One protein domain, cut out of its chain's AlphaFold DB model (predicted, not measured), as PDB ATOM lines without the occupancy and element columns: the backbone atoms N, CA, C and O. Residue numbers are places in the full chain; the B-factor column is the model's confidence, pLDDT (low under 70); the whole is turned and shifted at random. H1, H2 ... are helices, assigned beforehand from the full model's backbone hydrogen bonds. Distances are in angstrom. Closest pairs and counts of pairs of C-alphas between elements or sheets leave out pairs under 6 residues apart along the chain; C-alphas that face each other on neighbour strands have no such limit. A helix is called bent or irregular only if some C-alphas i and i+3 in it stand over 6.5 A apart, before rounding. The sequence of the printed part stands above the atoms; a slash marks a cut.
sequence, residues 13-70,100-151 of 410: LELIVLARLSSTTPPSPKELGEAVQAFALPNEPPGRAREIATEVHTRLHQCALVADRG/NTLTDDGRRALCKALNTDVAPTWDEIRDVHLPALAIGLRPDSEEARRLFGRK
ATOM      1  N   LEU A  13     -44.551  41.079  30.111       91.06
ATOM      2  CA  LEU A  13     -44.206  42.501  30.028       91.06
ATOM      3  C   LEU A  13     -45.197  43.367  30.810       91.06
ATOM      4  O   LEU A  13     -44.779  44.223  31.589       91.06
ATOM      5  N   GLU A  14     -46.495  43.116  30.643       91.31
ATOM      6  CA  GLU A  14     -47.548  43.796  31.401       91.31
ATOM      7  C   GLU A  14     -47.404  43.544  32.898       91.31
ATOM      8  O   GLU A  14     -47.489  44.491  33.671       91.31
ATOM      9  N   LEU A  15     -47.097  42.311  33.308       90.12
ATOM     10  CA  LEU A  15     -46.836  41.970  34.702       90.12
ATOM     11  C   LEU A  15     -45.645  42.753  35.268       90.12
ATOM     12  O   LEU A  15     -45.753  43.292  36.363       90.12
ATOM     13  N   ILE A  16     -44.530  42.857  34.535       91.12
ATOM     14  CA  ILE A  16     -43.342  43.608  34.980       91.12
ATOM     15  C   ILE A  16     -43.655  45.101  35.123       91.12
ATOM     16  O   ILE A  16     -43.293  45.711  36.131       91.12
ATOM     17  N   VAL A  17     -44.347  45.697  34.147       91.94
ATOM     18  CA  VAL A  17     -44.723  47.119  34.195       91.94
ATOM     19  C   VAL A  17     -45.725  47.373  35.324       91.94
ATOM     20  O   VAL A  17     -45.519  48.283  36.126       91.94
ATOM     21  N   LEU A  18     -46.761  46.539  35.450       90.44
ATOM     22  CA  LEU A  18     -47.769  46.634  36.506       90.44
ATOM     23  C   LEU A  18     -47.151  46.450  37.901       90.44
ATOM     24  O   LEU A  18     -47.454  47.212  38.818       90.44
ATOM     25  N   ALA A  19     -46.223  45.502  38.051       90.56
ATOM     26  CA  ALA A  19     -45.448  45.306  39.273       90.56
ATOM     27  C   ALA A  19     -44.575  46.522  39.597       90.56
ATOM     28  O   ALA A  19     -44.510  46.952  40.745       90.56
ATOM     29  N   ARG A  20     -43.914  47.128  38.605       91.38
ATOM     30  CA  ARG A  20     -43.083  48.315  38.849       91.38
ATOM     31  C   ARG A  20     -43.927  49.505  39.314       91.38
ATOM     32  O   ARG A  20     -43.485  50.253  40.189       91.38
ATOM     33  N   LEU A  21     -45.148  49.640  38.797       89.62
ATOM     34  CA  LEU A  21     -46.138  50.639  39.217       89.62
ATOM     35  C   LEU A  21     -46.726  50.384  40.620       89.62
ATOM     36  O   LEU A  21     -47.343  51.293  41.174       89.62
ATOM     37  N   SER A  22     -46.523  49.202  41.223       86.50
ATOM     38  CA  SER A  22     -46.927  48.923  42.616       86.50
ATOM     39  C   SER A  22     -46.010  49.562  43.663       86.50
ATOM     40  O   SER A  22     -46.304  49.528  44.859       86.50
ATOM     41  N   SER A  23     -44.905  50.167  43.222       84.06
ATOM     42  CA  SER A  23     -43.963  50.878  44.085       84.06
ATOM     43  C   SER A  23     -44.648  52.010  44.863       84.06
ATOM     44  O   SER A  23     -45.518  52.710  44.347       84.06
ATOM     45  N   THR A  24     -44.199  52.252  46.099       76.50
ATOM     46  CA  THR A  24     -44.712  53.339  46.957       76.50
ATOM     47  C   THR A  24     -44.569  54.719  46.312       76.50
ATOM     48  O   THR A  24     -45.393  55.607  46.532       76.50
ATOM     49  N   THR A  25     -43.521  54.891  45.505       80.56
ATOM     50  CA  THR A  25     -43.295  56.070  44.673       80.56
ATOM     51  C   THR A  25     -43.583  55.699  43.219       80.56
ATOM     52  O   THR A  25     -42.990  54.733  42.734       80.56
ATOM     53  N   PRO A  26     -44.439  56.452  42.505       80.81
ATOM     54  CA  PRO A  26     -44.740  56.157  41.113       80.81
ATOM     55  C   PRO A  26     -43.462  56.251  40.256       80.81
ATOM     56  O   PRO A  26     -42.808  57.300  40.287       80.81
ATOM     57  N   PRO A  27     -43.088  55.195  39.511       86.69
ATOM     58  CA  PRO A  27     -41.852  55.163  38.734       86.69
ATOM     59  C   PRO A  27     -41.933  56.110  37.535       86.69
ATOM     60  O   PRO A  27     -42.977  56.261  36.902       86.69
ATOM     61  N   SER A  28     -40.816  56.732  37.184       88.88
ATOM     62  CA  SER A  28     -40.661  57.493  35.946       88.88
ATOM     63  C   SER A  28     -40.662  56.574  34.711       88.88
ATOM     64  O   SER A  28     -40.328  55.392  34.817       88.88
ATOM     65  N   PRO A  29     -40.934  57.099  33.500       88.00
ATOM     66  CA  PRO A  29     -40.818  56.313  32.267       88.00
ATOM     67  C   PRO A  29     -39.430  55.691  32.067       88.00
ATOM     68  O   PRO A  29     -39.305  54.623  31.478       88.00
ATOM     69  N   LYS A  30     -38.380  56.350  32.576       90.56
ATOM     70  CA  LYS A  30     -37.019  55.812  32.563       90.56
ATOM     71  C   LYS A  30     -36.918  54.557  33.434       90.56
ATOM     72  O   LYS A  30     -36.444  53.538  32.955       90.56
ATOM     73  N   GLU A  31     -37.420  54.612  34.665       91.06
ATOM     74  CA  GLU A  31     -37.405  53.476  35.600       91.06
ATOM     75  C   GLU A  31     -38.297  52.310  35.144       91.06
ATOM     76  O   GLU A  31     -38.005  51.159  35.461       91.06
ATOM     77  N   LEU A  32     -39.381  52.591  34.410       91.06
ATOM     78  CA  LEU A  32     -40.181  51.556  33.747       91.06
ATOM     79  C   LEU A  32     -39.378  50.869  32.631       91.06
ATOM     80  O   LEU A  32     -39.364  49.642  32.556       91.06
ATOM     81  N   GLY A  33     -38.676  51.650  31.805       91.69
ATOM     82  CA  GLY A  33     -37.786  51.129  30.765       91.69
ATOM     83  C   GLY A  33     -36.643  50.283  31.326       91.69
ATOM     84  O   GLY A  33     -36.394  49.194  30.823       91.69
ATOM     85  N   GLU A  34     -36.002  50.737  32.408       93.19
ATOM     86  CA  GLU A  34     -34.943  49.992  33.105       93.19
ATOM     87  C   GLU A  34     -35.449  48.638  33.635       93.19
ATOM     88  O   GLU A  34     -34.763  47.627  33.493       93.19
ATOM     89  N   ALA A  35     -36.666  48.585  34.190       91.56
ATOM     90  CA  ALA A  35     -37.266  47.330  34.643       91.56
ATOM     91  C   ALA A  35     -37.567  46.373  33.475       91.56
ATOM     92  O   ALA A  35     -37.247  45.187  33.548       91.56
ATOM     93  N   VAL A  36     -38.140  46.875  32.376       92.31
ATOM     94  CA  VAL A  36     -38.404  46.060  31.178       92.31
ATOM     95  C   VAL A  36     -37.105  45.520  30.581       92.31
ATOM     96  O   VAL A  36     -37.028  44.333  30.265       92.31
ATOM     97  N   GLN A  37     -36.074  46.358  30.477       92.69
ATOM     98  CA  GLN A  37     -34.769  45.944  29.972       92.69
ATOM     99  C   GLN A  37     -34.163  44.849  30.857       92.69
ATOM    100  O   GLN A  37     -33.789  43.794  30.362       92.69
ATOM    101  N   ALA A  38     -34.129  45.055  32.174       90.62
ATOM    102  CA  ALA A  38     -33.497  44.114  33.092       90.62
ATOM    103  C   ALA A  38     -34.179  42.733  33.131       90.62
ATOM    104  O   ALA A  38     -33.491  41.725  33.264       90.62
ATOM    105  N   PHE A  39     -35.514  42.677  33.038       87.56
ATOM    106  CA  PHE A  39     -36.270  41.448  33.322       87.56
ATOM    107  C   PHE A  39     -36.924  40.789  32.109       87.56
ATOM    108  O   PHE A  39     -37.229  39.599  32.171       87.56
ATOM    109  N   ALA A  40     -37.154  41.522  31.020       87.94
ATOM    110  CA  ALA A  40     -37.811  40.977  29.833       87.94
ATOM    111  C   ALA A  40     -36.966  41.090  28.565       87.94
ATOM    112  O   ALA A  40     -37.027  40.192  27.729       87.94
ATOM    113  N   LEU A  41     -36.204  42.176  28.409       90.19
ATOM    114  CA  LEU A  41     -35.538  42.531  27.155       90.19
ATOM    115  C   LEU A  41     -34.080  42.989  27.386       90.19
ATOM    116  O   LEU A  41     -33.752  44.142  27.107       90.19
ATOM    117  N   PRO A  42     -33.183  42.112  27.881       88.00
ATOM    118  CA  PRO A  42     -31.826  42.504  28.288       88.00
ATOM    119  C   PRO A  42     -30.929  42.948  27.129       88.00
ATOM    120  O   PRO A  42     -29.985  43.704  27.341       88.00
ATOM    121  N   ASN A  43     -31.233  42.506  25.908       91.25
ATOM    122  CA  ASN A  43     -30.448  42.820  24.712       91.25
ATOM    123  C   ASN A  43     -30.950  44.071  23.973       91.25
ATOM    124  O   ASN A  43     -30.291  44.539  23.049       91.25
ATOM    125  N   GLU A  44     -32.111  44.613  24.351       90.38
ATOM    126  CA  GLU A  44     -32.655  45.819  23.725       90.38
ATOM    127  C   GLU A  44     -31.917  47.066  24.226       90.38
ATOM    128  O   GLU A  44     -31.601  47.156  25.417       90.38
ATOM    129  N   PRO A  45     -31.667  48.074  23.371       93.00
ATOM    130  CA  PRO A  45     -31.076  49.324  23.819       93.00
ATOM    131  C   PRO A  45     -32.019  50.062  24.792       93.00
ATOM    132  O   PRO A  45     -33.245  49.996  24.638       93.00
ATOM    133  N   PRO A  46     -31.488  50.846  25.754       90.62
ATOM    134  CA  PRO A  46     -32.300  51.493  26.791       90.62
ATOM    135  C   PRO A  46     -33.435  52.378  26.252       90.62
ATOM    136  O   PRO A  46     -34.509  52.456  26.848       90.62
ATOM    137  N   GLY A  47     -33.211  53.041  25.110       91.06
ATOM    138  CA  GLY A  47     -34.232  53.850  24.437       91.06
ATOM    139  C   GLY A  47     -35.422  53.011  23.972       91.06
ATOM    140  O   GLY A  47     -36.566  53.355  24.267       91.06
ATOM    141  N   ARG A  48     -35.151  51.861  23.346       91.38
ATOM    142  CA  ARG A  48     -36.183  50.956  22.836       91.38
ATOM    143  C   ARG A  48     -36.963  50.283  23.962       91.38
ATOM    144  O   ARG A  48     -38.190  50.250  23.920       91.38
ATOM    145  N   ALA A  49     -36.280  49.837  25.017       90.81
ATOM    146  CA  ALA A  49     -36.937  49.283  26.201       90.81
ATOM    147  C   ALA A  49     -37.890  50.296  26.865       90.81
ATOM    148  O   ALA A  49     -38.984  49.936  27.303       90.81
ATOM    149  N   ARG A  50     -37.515  51.584  26.891       93.31
ATOM    150  CA  ARG A  50     -38.372  52.667  27.395       93.31
ATOM    151  C   ARG A  50     -39.599  52.919  26.518       93.31
ATOM    152  O   ARG A  50     -40.680  53.154  27.062       93.31
ATOM    153  N   GLU A  51     -39.453  52.894  25.196       92.06
ATOM    154  CA  GLU A  51     -40.587  53.007  24.266       92.06
ATOM    155  C   GLU A  51     -41.594  51.882  24.503       92.06
ATOM    156  O   GLU A  51     -42.770  52.152  24.742       92.06
ATOM    157  N   ILE A  52     -41.110  50.638  24.552       90.81
ATOM    158  CA  ILE A  52     -41.930  49.448  24.809       90.81
ATOM    159  C   ILE A  52     -42.625  49.556  26.170       90.81
ATOM    160  O   ILE A  52     -43.829  49.330  26.273       90.81
ATOM    161  N   ALA A  53     -41.905  49.959  27.220       92.94
ATOM    162  CA  ALA A  53     -42.493  50.152  28.543       92.94
ATOM    163  C   ALA A  53     -43.610  51.213  28.540       92.94
ATOM    164  O   ALA A  53     -44.617  51.056  29.230       92.94
ATOM    165  N   THR A  54     -43.455  52.278  27.749       92.25
ATOM    166  CA  THR A  54     -44.456  53.349  27.610       92.25
ATOM    167  C   THR A  54     -45.687  52.872  26.834       92.25
ATOM    168  O   THR A  54     -46.818  53.200  27.199       92.25
ATOM    169  N   GLU A  55     -45.490  52.059  25.797       92.69
ATOM    170  CA  GLU A  55     -46.579  51.425  25.053       92.69
ATOM    171  C   GLU A  55     -47.389  50.486  25.957       92.69
ATOM    172  O   GLU A  55     -48.612  50.604  26.042       92.69
ATOM    173  N   VAL A  56     -46.708  49.616  26.709       92.38
ATOM    174  CA  VAL A  56     -47.338  48.713  27.685       92.38
ATOM    175  C   VAL A  56     -48.079  49.505  28.763       92.38
ATOM    176  O   VAL A  56     -49.227  49.193  29.068       92.38
ATOM    177  N   HIS A  57     -47.479  50.572  29.301       90.56
ATOM    178  CA  HIS A  57     -48.144  51.457  30.260       90.56
ATOM    179  C   HIS A  57     -49.447  52.048  29.698       90.56
ATOM    180  O   HIS A  57     -50.467  52.082  30.384       90.56
ATOM    181  N   THR A  58     -49.430  52.469  28.431       89.31
ATOM    182  CA  THR A  58     -50.607  53.022  27.745       89.31
ATOM    183  C   THR A  58     -51.713  51.975  27.601       89.31
ATOM    184  O   THR A  58     -52.873  52.276  27.873       89.31
ATOM    185  N   ARG A  59     -51.369  50.729  27.255       89.56
ATOM    186  CA  ARG A  59     -52.333  49.615  27.192       89.56
ATOM    187  C   ARG A  59     -52.937  49.309  28.564       89.56
ATOM    188  O   ARG A  59     -54.152  49.208  28.690       89.56
ATOM    189  N   LEU A  60     -52.115  49.251  29.613       89.62
ATOM    190  CA  LEU A  60     -52.593  49.027  30.985       89.62
ATOM    191  C   LEU A  60     -53.532  50.144  31.466       89.62
ATOM    192  O   LEU A  60     -54.479  49.878  32.209       89.62
ATOM    193  N   HIS A  61     -53.304  51.381  31.018       88.50
ATOM    194  CA  HIS A  61     -54.214  52.498  31.252       88.50
ATOM    195  C   HIS A  61     -55.542  52.335  30.495       88.50
ATOM    196  O   HIS A  61     -56.605  52.501  31.088       88.50
ATOM    197  N   GLN A  62     -55.503  51.934  29.219       87.19
ATOM    198  CA  GLN A  62     -56.705  51.636  28.421       87.19
ATOM    199  C   GLN A  62     -57.547  50.501  29.029       87.19
ATOM    200  O   GLN A  62     -58.771  50.537  28.956       87.19
ATOM    201  N   CYS A  63     -56.904  49.532  29.686       85.56
ATOM    202  CA  CYS A  63     -57.564  48.456  30.429       85.56
ATOM    203  C   CYS A  63     -58.008  48.856  31.852       85.56
ATOM    204  O   CYS A  63     -58.396  47.985  32.626       85.56
ATOM    205  N   ALA A  64     -57.923  50.138  32.223       86.88
ATOM    206  CA  ALA A  64     -58.266  50.663  33.550       86.88
ATOM    207  C   ALA A  64     -57.493  50.025  34.729       86.88
ATOM    208  O   ALA A  64     -57.922  50.104  35.884       86.88
ATOM    209  N   LEU A  65     -56.321  49.431  34.474       86.31
ATOM    210  CA  LEU A  65     -55.454  48.866  35.519       86.31
ATOM    211  C   LEU A  65     -54.534  49.923  36.153       86.31
ATOM    212  O   LEU A  65     -54.016  49.735  37.257       86.31
ATOM    213  N   VAL A  66     -54.343  51.051  35.469       86.69
ATOM    214  CA  VAL A  66     -53.508  52.180  35.900       86.69
ATOM    215  C   VAL A  66     -54.307  53.467  35.746       86.69
ATOM    216  O   VAL A  66     -54.914  53.692  34.703       86.69
ATOM    217  N   ALA A  67     -54.304  54.322  36.768       81.44
ATOM    218  CA  ALA A  67     -55.020  55.594  36.757       81.44
ATOM    219  C   ALA A  67     -54.073  56.794  36.717       81.44
ATOM    220  O   ALA A  67     -53.022  56.803  37.367       81.44
ATOM    221  N   ASP A  68     -54.533  57.847  36.037       68.56
ATOM    222  CA  ASP A  68     -53.911  59.161  36.100       68.56
ATOM    223  C   ASP A  68     -54.029  59.777  37.499       68.56
ATOM    224  O   ASP A  68     -54.937  59.474  38.277       68.56
ATOM    225  N   ARG A  69     -53.079  60.649  37.857       52.41
ATOM    226  CA  ARG A  69     -52.906  61.110  39.234       52.41
ATOM    227  C   ARG A  69     -54.067  62.040  39.565       52.41
ATOM    228  O   ARG A  69     -54.072  63.200  39.155       52.41
ATOM    229  N   GLY A  70     -55.040  61.542  40.322       46.62
ATOM    230  CA  GLY A  70     -56.130  62.351  40.855       46.62
ATOM    231  C   GLY A  70     -55.591  63.514  41.693       46.62
ATOM    232  O   GLY A  70     -54.721  63.333  42.549       46.62
ATOM    233  N   ASN A 100     -49.091  57.397  37.514       68.25
ATOM    234  CA  ASN A 100     -48.475  56.083  37.409       68.25
ATOM    235  C   ASN A 100     -48.878  55.223  38.620       68.25
ATOM    236  O   ASN A 100     -48.029  54.590  39.243       68.25
ATOM    237  N   THR A 101     -50.152  55.277  39.030       78.56
ATOM    238  CA  THR A 101     -50.659  54.553  40.211       78.56
ATOM    239  C   THR A 101     -51.649  53.467  39.822       78.56
ATOM    240  O   THR A 101     -52.556  53.704  39.027       78.56
ATOM    241  N   LEU A 102     -51.505  52.289  40.429       84.88
ATOM    242  CA  LEU A 102     -52.421  51.166  40.236       84.88
ATOM    243  C   LEU A 102     -53.843  51.495  40.711       84.88
ATOM    244  O   LEU A 102     -54.030  52.046  41.805       84.88
ATOM    245  N   THR A 103     -54.838  51.077  39.932       88.56
ATOM    246  CA  THR A 103     -56.239  51.010  40.376       88.56
ATOM    247  C   THR A 103     -56.452  49.815  41.312       88.56
ATOM    248  O   THR A 103     -55.557  48.984  41.496       88.56
ATOM    249  N   ASP A 104     -57.633  49.709  41.931       85.81
ATOM    250  CA  ASP A 104     -57.999  48.499  42.685       85.81
ATOM    251  C   ASP A 104     -58.029  47.265  41.774       85.81
ATOM    252  O   ASP A 104     -57.595  46.187  42.174       85.81
ATOM    253  N   ASP A 105     -58.462  47.438  40.527       86.06
ATOM    254  CA  ASP A 105     -58.487  46.402  39.496       86.06
ATOM    255  C   ASP A 105     -57.065  45.981  39.108       86.06
ATOM    256  O   ASP A 105     -56.773  44.788  39.064       86.06
ATOM    257  N   GLY A 106     -56.148  46.943  38.939       87.19
ATOM    258  CA  GLY A 106     -54.725  46.674  38.719       87.19
ATOM    259  C   GLY A 106     -54.075  45.920  39.880       87.19
ATOM    260  O   GLY A 106     -53.331  44.967  39.656       87.19
ATOM    261  N   ARG A 107     -54.401  46.280  41.130       87.94
ATOM    262  CA  ARG A 107     -53.949  45.530  42.316       87.94
ATOM    263  C   ARG A 107     -54.481  44.099  42.318       87.94
ATOM    264  O   ARG A 107     -53.702  43.177  42.542       87.94
ATOM    265  N   ARG A 108     -55.769  43.894  42.028       88.12
ATOM    266  CA  ARG A 108     -56.364  42.549  41.957       88.12
ATOM    267  C   ARG A 108     -55.771  41.710  40.827       88.12
ATOM    268  O   ARG A 108     -55.503  40.533  41.041       88.12
ATOM    269  N   ALA A 109     -55.529  42.304  39.659       88.81
ATOM    270  CA  ALA A 109     -54.879  41.630  38.536       88.81
ATOM    271  C   ALA A 109     -53.448  41.193  38.894       88.81
ATOM    272  O   ALA A 109     -53.064  40.060  38.609       88.81
ATOM    273  N   LEU A 110     -52.692  42.054  39.585       88.81
ATOM    274  CA  LEU A 110     -51.350  41.741  40.077       88.81
ATOM    275  C   LEU A 110     -51.364  40.599  41.109       88.81
ATOM    276  O   LEU A 110     -50.607  39.642  40.963       88.81
ATOM    277  N   CYS A 111     -52.254  40.665  42.103       89.19
ATOM    278  CA  CYS A 111     -52.463  39.602  43.090       89.19
ATOM    279  C   CYS A 111     -52.815  38.265  42.425       89.19
ATOM    280  O   CYS A 111     -52.196  37.245  42.718       89.19
ATOM    281  N   LYS A 112     -53.762  38.272  41.477       88.12
ATOM    282  CA  LYS A 112     -54.177  37.069  40.741       88.12
ATOM    283  C   LYS A 112     -53.012  36.472  39.948       88.12
ATOM    284  O   LYS A 112     -52.795  35.268  40.013       88.12
ATOM    285  N   ALA A 113     -52.247  37.301  39.237       85.88
ATOM    286  CA  ALA A 113     -51.114  36.845  38.430       85.88
ATOM    287  C   ALA A 113     -49.973  36.252  39.273       85.88
ATOM    288  O   ALA A 113     -49.295  35.329  38.827       85.88
ATOM    289  N   LEU A 114     -49.763  36.768  40.486       84.94
ATOM    290  CA  LEU A 114     -48.736  36.284  41.413       84.94
ATOM    291  C   LEU A 114     -49.255  35.223  42.393       84.94
ATOM    292  O   LEU A 114     -48.467  34.670  43.157       84.94
ATOM    293  N   ASN A 115     -50.556  34.921  42.348       85.00
ATOM    294  CA  ASN A 115     -51.257  34.046  43.281       85.00
ATOM    295  C   ASN A 115     -51.041  34.457  44.752       85.00
ATOM    296  O   ASN A 115     -50.669  33.635  45.588       85.00
ATOM    297  N   THR A 116     -51.226  35.749  45.047       84.81
ATOM    298  CA  THR A 116     -51.100  36.327  46.393       84.81
ATOM    299  C   THR A 116     -52.405  36.971  46.851       84.81
ATOM    300  O   THR A 116     -53.145  37.532  46.046       84.81
ATOM    301  N   ASP A 117     -52.674  36.953  48.159       82.88
ATOM    302  CA  ASP A 117     -53.873  37.593  48.725       82.88
ATOM    303  C   ASP A 117     -53.734  39.122  48.806       82.88
ATOM    304  O   ASP A 117     -54.694  39.873  48.631       82.88
ATOM    305  N   VAL A 118     -52.511  39.596  49.055       83.69
ATOM    306  CA  VAL A 118     -52.164  41.017  49.186       83.69
ATOM    307  C   VAL A 118     -51.192  41.397  48.077       83.69
ATOM    308  O   VAL A 118     -50.359  40.583  47.680       83.69
ATOM    309  N   ALA A 119     -51.305  42.629  47.574       81.69
ATOM    310  CA  ALA A 119     -50.429  43.140  46.527       81.69
ATOM    311  C   ALA A 119     -48.996  43.285  47.074       81.69
ATOM    312  O   ALA A 119     -48.783  44.110  47.970       81.69
ATOM    313  N   PRO A 120     -48.024  42.511  46.561       84.50
ATOM    314  CA  PRO A 120     -46.650  42.572  47.037       84.50
ATOM    315  C   PRO A 120     -45.952  43.849  46.557       84.50
ATOM    316  O   PRO A 120     -46.319  44.469  45.550       84.50
ATOM    317  N   THR A 121     -44.917  44.247  47.290       87.31
ATOM    318  CA  THR A 121     -44.073  45.384  46.910       87.31
ATOM    319  C   THR A 121     -43.229  45.051  45.681       87.31
ATOM    320  O   THR A 121     -42.902  43.893  45.432       87.31
ATOM    321  N   TRP A 122     -42.804  46.069  44.926       87.94
ATOM    322  CA  TRP A 122     -41.888  45.866  43.798       87.94
ATOM    323  C   TRP A 122     -40.626  45.078  44.184       87.94
ATOM    324  O   TRP A 122     -40.205  44.208  43.429       87.94
ATOM    325  N   ASP A 123     -40.041  45.347  45.354       87.69
ATOM    326  CA  ASP A 123     -38.853  44.629  45.827       87.69
ATOM    327  C   ASP A 123     -39.146  43.135  46.051       87.69
ATOM    328  O   ASP A 123     -38.361  42.295  45.625       87.69
ATOM    329  N   GLU A 124     -40.284  42.784  46.657       88.50
ATOM    330  CA  GLU A 124     -40.693  41.382  46.836       88.50
ATOM    331  C   GLU A 124     -40.979  40.697  45.498       88.50
ATOM    332  O   GLU A 124     -40.588  39.545  45.289       88.50
ATOM    333  N   ILE A 125     -41.611  41.413  44.565       90.44
ATOM    334  CA  ILE A 125     -41.889  40.883  43.231       90.44
ATOM    335  C   ILE A 125     -40.581  40.604  42.493       90.44
ATOM    336  O   ILE A 125     -40.369  39.494  42.004       90.44
ATOM    337  N   ARG A 126     -39.699  41.607  42.444       90.19
ATOM    338  CA  ARG A 126     -38.411  41.568  41.751       90.19
ATOM    339  C   ARG A 126     -37.496  40.496  42.324       90.19
ATOM    340  O   ARG A 126     -36.933  39.708  41.568       90.19
ATOM    341  N   ASP A 127     -37.333  40.500  43.642       89.25
ATOM    342  CA  ASP A 127     -36.297  39.712  44.296       89.25
ATOM    343  C   ASP A 127     -36.770  38.293  44.607       89.25
ATOM    344  O   ASP A 127     -35.928  37.410  44.667       89.25
ATOM    345  N   VAL A 128     -38.078  38.047  44.778       90.12
ATOM    346  CA  VAL A 128     -38.608  36.743  45.228       90.12
ATOM    347  C   VAL A 128     -39.576  36.122  44.228       90.12
ATOM    348  O   VAL A 128     -39.394  34.971  43.838       90.12
ATOM    349  N   HIS A 129     -40.613  36.852  43.814       90.75
ATOM    350  CA  HIS A 129     -41.730  36.243  43.082       90.75
ATOM    351  C   HIS A 129     -41.370  35.922  41.630       90.75
ATOM    352  O   HIS A 129     -41.653  34.818  41.167       90.75
ATOM    353  N   LEU A 130     -40.712  36.843  40.917       89.56
ATOM    354  CA  LEU A 130     -40.277  36.604  39.537       89.56
ATOM    355  C   LEU A 130     -39.270  35.441  39.444       89.56
ATOM    356  O   LEU A 130     -39.499  34.547  38.624       89.56
ATOM    357  N   PRO A 131     -38.218  35.361  40.290       90.38
ATOM    358  CA  PRO A 131     -37.341  34.192  40.316       90.38
ATOM    359  C   PRO A 131     -38.073  32.889  40.653       90.38
ATOM    360  O   PRO A 131     -37.807  31.875  40.014       90.38
ATOM    361  N   ALA A 132     -39.017  32.907  41.602       90.25
ATOM    362  CA  ALA A 132     -39.812  31.729  41.950       90.25
ATOM    363  C   ALA A 132     -40.620  31.208  40.754       90.25
ATOM    364  O   ALA A 132     -40.527  30.023  40.435       90.25
ATOM    365  N   LEU A 133     -41.320  32.097  40.037       87.56
ATOM    366  CA  LEU A 133     -42.048  31.740  38.815       87.56
ATOM    367  C   LEU A 133     -41.122  31.153  37.746       87.56
ATOM    368  O   LEU A 133     -41.493  30.188  37.080       87.56
ATOM    369  N   ALA A 134     -39.912  31.699  37.593       86.81
ATOM    370  CA  ALA A 134     -38.951  31.236  36.592       86.81
ATOM    371  C   ALA A 134     -38.493  29.783  36.814       86.81
ATOM    372  O   ALA A 134     -38.190  29.087  35.846       86.81
ATOM    373  N   ILE A 135     -38.473  29.313  38.065       86.44
ATOM    374  CA  ILE A 135     -38.126  27.928  38.418       86.44
ATOM    375  C   ILE A 135     -39.349  27.065  38.765       86.44
ATOM    376  O   ILE A 135     -39.192  25.992  39.340       86.44
ATOM    377  N   GLY A 136     -40.560  27.527  38.435       86.12
ATOM    378  CA  GLY A 136     -41.802  26.773  38.639       86.12
ATOM    379  C   GLY A 136     -42.273  26.678  40.095       86.12
ATOM    380  O   GLY A 136     -43.143  25.866  40.402       86.12
ATOM    381  N   LEU A 137     -41.724  27.491  41.001       86.81
ATOM    382  CA  LEU A 137     -42.195  27.577  42.381       86.81
ATOM    383  C   LEU A 137     -43.372  28.543  42.501       86.81
ATOM    384  O   LEU A 137     -43.460  29.554  41.801       86.81
ATOM    385  N   ARG A 138     -44.247  28.277  43.474       87.88
ATOM    386  CA  ARG A 138     -45.276  29.242  43.861       87.88
ATOM    387  C   ARG A 138     -44.627  30.476  44.517       87.88
ATOM    388  O   ARG A 138     -43.841  30.287  45.455       87.88
ATOM    389  N   PRO A 139     -44.956  31.711  44.091       87.00
ATOM    390  CA  PRO A 139     -44.367  32.943  44.634       87.00
ATOM    391  C   PRO A 139     -44.539  33.129  46.144       87.00
ATOM    392  O   PRO A 139     -43.642  33.633  46.819       87.00
ATOM    393  N   ASP A 140     -45.676  32.679  46.669       84.25
ATOM    394  CA  ASP A 140     -46.056  32.756  48.078       84.25
ATOM    395  C   ASP A 140     -45.432  31.649  48.945       84.25
ATOM    396  O   ASP A 140     -45.543  31.698  50.170       84.25
ATOM    397  N   SER A 141     -44.753  30.661  48.354       87.69
ATOM    398  CA  SER A 141     -44.243  29.499  49.091       87.69
ATOM    399  C   SER A 141     -43.122  29.843  50.077       87.69
ATOM    400  O   SER A 141     -42.309  30.747  49.859       87.69
ATOM    401  N   GLU A 142     -43.025  29.067  51.162       86.50
ATOM    402  CA  GLU A 142     -41.888  29.164  52.086       86.50
ATOM    403  C   GLU A 142     -40.557  28.865  51.390       86.50
ATOM    404  O   GLU A 142     -39.544  29.484  51.715       86.50
ATOM    405  N   GLU A 143     -40.538  27.960  50.403       86.12
ATOM    406  CA  GLU A 143     -39.322  27.654  49.647       86.12
ATOM    407  C   GLU A 143     -38.852  28.859  48.823       86.12
ATOM    408  O   GLU A 143     -37.667  29.194  48.887       86.12
ATOM    409  N   ALA A 144     -39.759  29.559  48.130       88.12
ATOM    410  CA  ALA A 144     -39.436  30.792  47.409       88.12
ATOM    411  C   ALA A 144     -38.879  31.867  48.354       88.12
ATOM    412  O   ALA A 144     -37.811  32.431  48.100       88.12
ATOM    413  N   ARG A 145     -39.542  32.095  49.497       87.62
ATOM    414  CA  ARG A 145     -39.080  33.052  50.517       87.62
ATOM    415  C   ARG A 145     -37.728  32.664  51.114       87.62
ATOM    416  O   ARG A 145     -36.898  33.534  51.356       87.62
ATOM    417  N   ARG A 146     -37.471  31.372  51.322       86.31
ATOM    418  CA  ARG A 146     -36.194  30.868  51.845       86.31
ATOM    419  C   ARG A 146     -35.051  31.019  50.839       86.31
ATOM    420  O   ARG A 146     -33.930  31.317  51.251       86.31
ATOM    421  N   LEU A 147     -35.312  30.754  49.558       85.88
ATOM    422  CA  LEU A 147     -34.300  30.791  48.496       85.88
ATOM    423  C   LEU A 147     -33.939  32.219  48.091       85.88
ATOM    424  O   LEU A 147     -32.759  32.520  47.924       85.88
ATOM    425  N   PHE A 148     -34.946  33.079  47.947       87.88
ATOM    426  CA  PHE A 148     -34.785  34.391  47.326       87.88
ATOM    427  C   PHE A 148     -35.063  35.570  48.269       87.88
ATOM    428  O   PHE A 148     -34.642  36.693  48.001       87.88
ATOM    429  N   GLY A 149     -35.761  35.342  49.384       82.88
ATOM    430  CA  GLY A 149     -36.096  36.395  50.338       82.88
ATOM    431  C   GLY A 149     -34.876  36.976  51.054       82.88
ATOM    432  O   GLY A 149     -33.844  36.323  51.241       82.88
ATOM    433  N   ARG A 150     -35.004  38.227  51.515       72.88
ATOM    434  CA  ARG A 150     -33.994  38.849  52.382       72.88
ATOM    435  C   ARG A 150     -33.959  38.101  53.718       72.88
ATOM    436  O   ARG A 150     -34.929  38.124  54.470       72.88
ATOM    437  N   LYS A 151     -32.833  37.456  54.037       64.25
ATOM    438  CA  LYS A 151     -32.642  36.801  55.341       64.25
ATOM    439  C   LYS A 151     -32.657  37.842  56.466       64.25
ATOM    440  O   LYS A 151     -31.734  38.649  56.570       64.25
TER     441      LYS A 151
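Overview. This is residues 13 to 70 and 100 to 151 of the 410 residues of an uncharacterized protein of Deltaproteobacteria bacterium (UniProt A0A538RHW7). The longest helix, H3, forms one side of a helical cluster; H2 crosses it, and the short H1 sits in the middle, with H2, H3 and H4 packed round it. From this cluster H5 leads away to the opposite end of the domain, where H6 packs across it. The printed part has 110 residues with six named helices, H1 to H6 in chain order, and no named strand, and its class is all helix. It is compact, with a radius of gyration of the C-alphas of 13.7 A and spans of 35 by 33 by 21 A.

Along the chain. H3 is residues 46 to 62 and measures 24.5 A from first to last C-alpha; C-alpha 46 is at (-32.300, 51.493, 26.791). Before it come H1, residues 13 to 20, 10.6 A long, with C-alpha 13 at (-44.206, 42.501, 30.028), and H2, residues 29 to 39, 15.6 A. After it come H4, residues 104 to 114, 15.4 A; H5, residues 122 to 134, 16.6 A; and H6, residues 142 to 148, 10.0 A, with C-alpha 148 at (-34.785, 34.391, 47.326). H5 is only just irregular: C-alphas 127 and 130 are 6.9 A apart.

Arrangement. H3 touches H2 about perpendicular, at 75 degrees, the closest C-alphas being those of Gly 33 and Arg 50, 3.8 A apart. With residues 53 to 60 alone, H3 touches H1 about perpendicular, at 87 degrees, closest at the C-alphas of Glu 14 and Val 56, 6.2 A. H1 is the hub, touching four helices. It touches H2 at a steep tilt of 61 degrees, opposite ways, closest at the C-alphas of Val 17 and Leu 32, 6.4 A. It touches H4 at a steep tilt of 67 degrees, only just short of about perpendicular, closest at the C-alphas of Ala 19 and Leu 110, 6.9 A. H5, with residues 122 to 125 alone, only just touches H1, with 3 pairs of C-alphas within 8 A; the closest are those of Arg 20 and Trp 122, 5.6 A. H5 touches H6 with residues 127 to 132 alone, about perpendicular at 74 degrees, closest at the C-alphas of Val 128 and Phe 148, 5.0 A. H6 is apart from H1, H2, H3 and H4. Every O i to N i+4 pair is within hydrogen-bond range in H1, H2, H3, H4 and H6; in H5 it is 7 of 9.

Size, cuts and confidence. The two C-alphas farthest apart are those of Gly 70 and Glu 143, 39.5 A. Residues 71 to 99 are not printed; C-alphas 70 and 100 are 10.5 A apart across this cut, which lies in the link from H3 to H4. Near it, residues 66 to 67 pair antiparallel with residues 101 to 102. The links printed whole are short. The mean pLDDT of the printed part is 86.8, and residues 68 to 70, 100 and 151 are under 70.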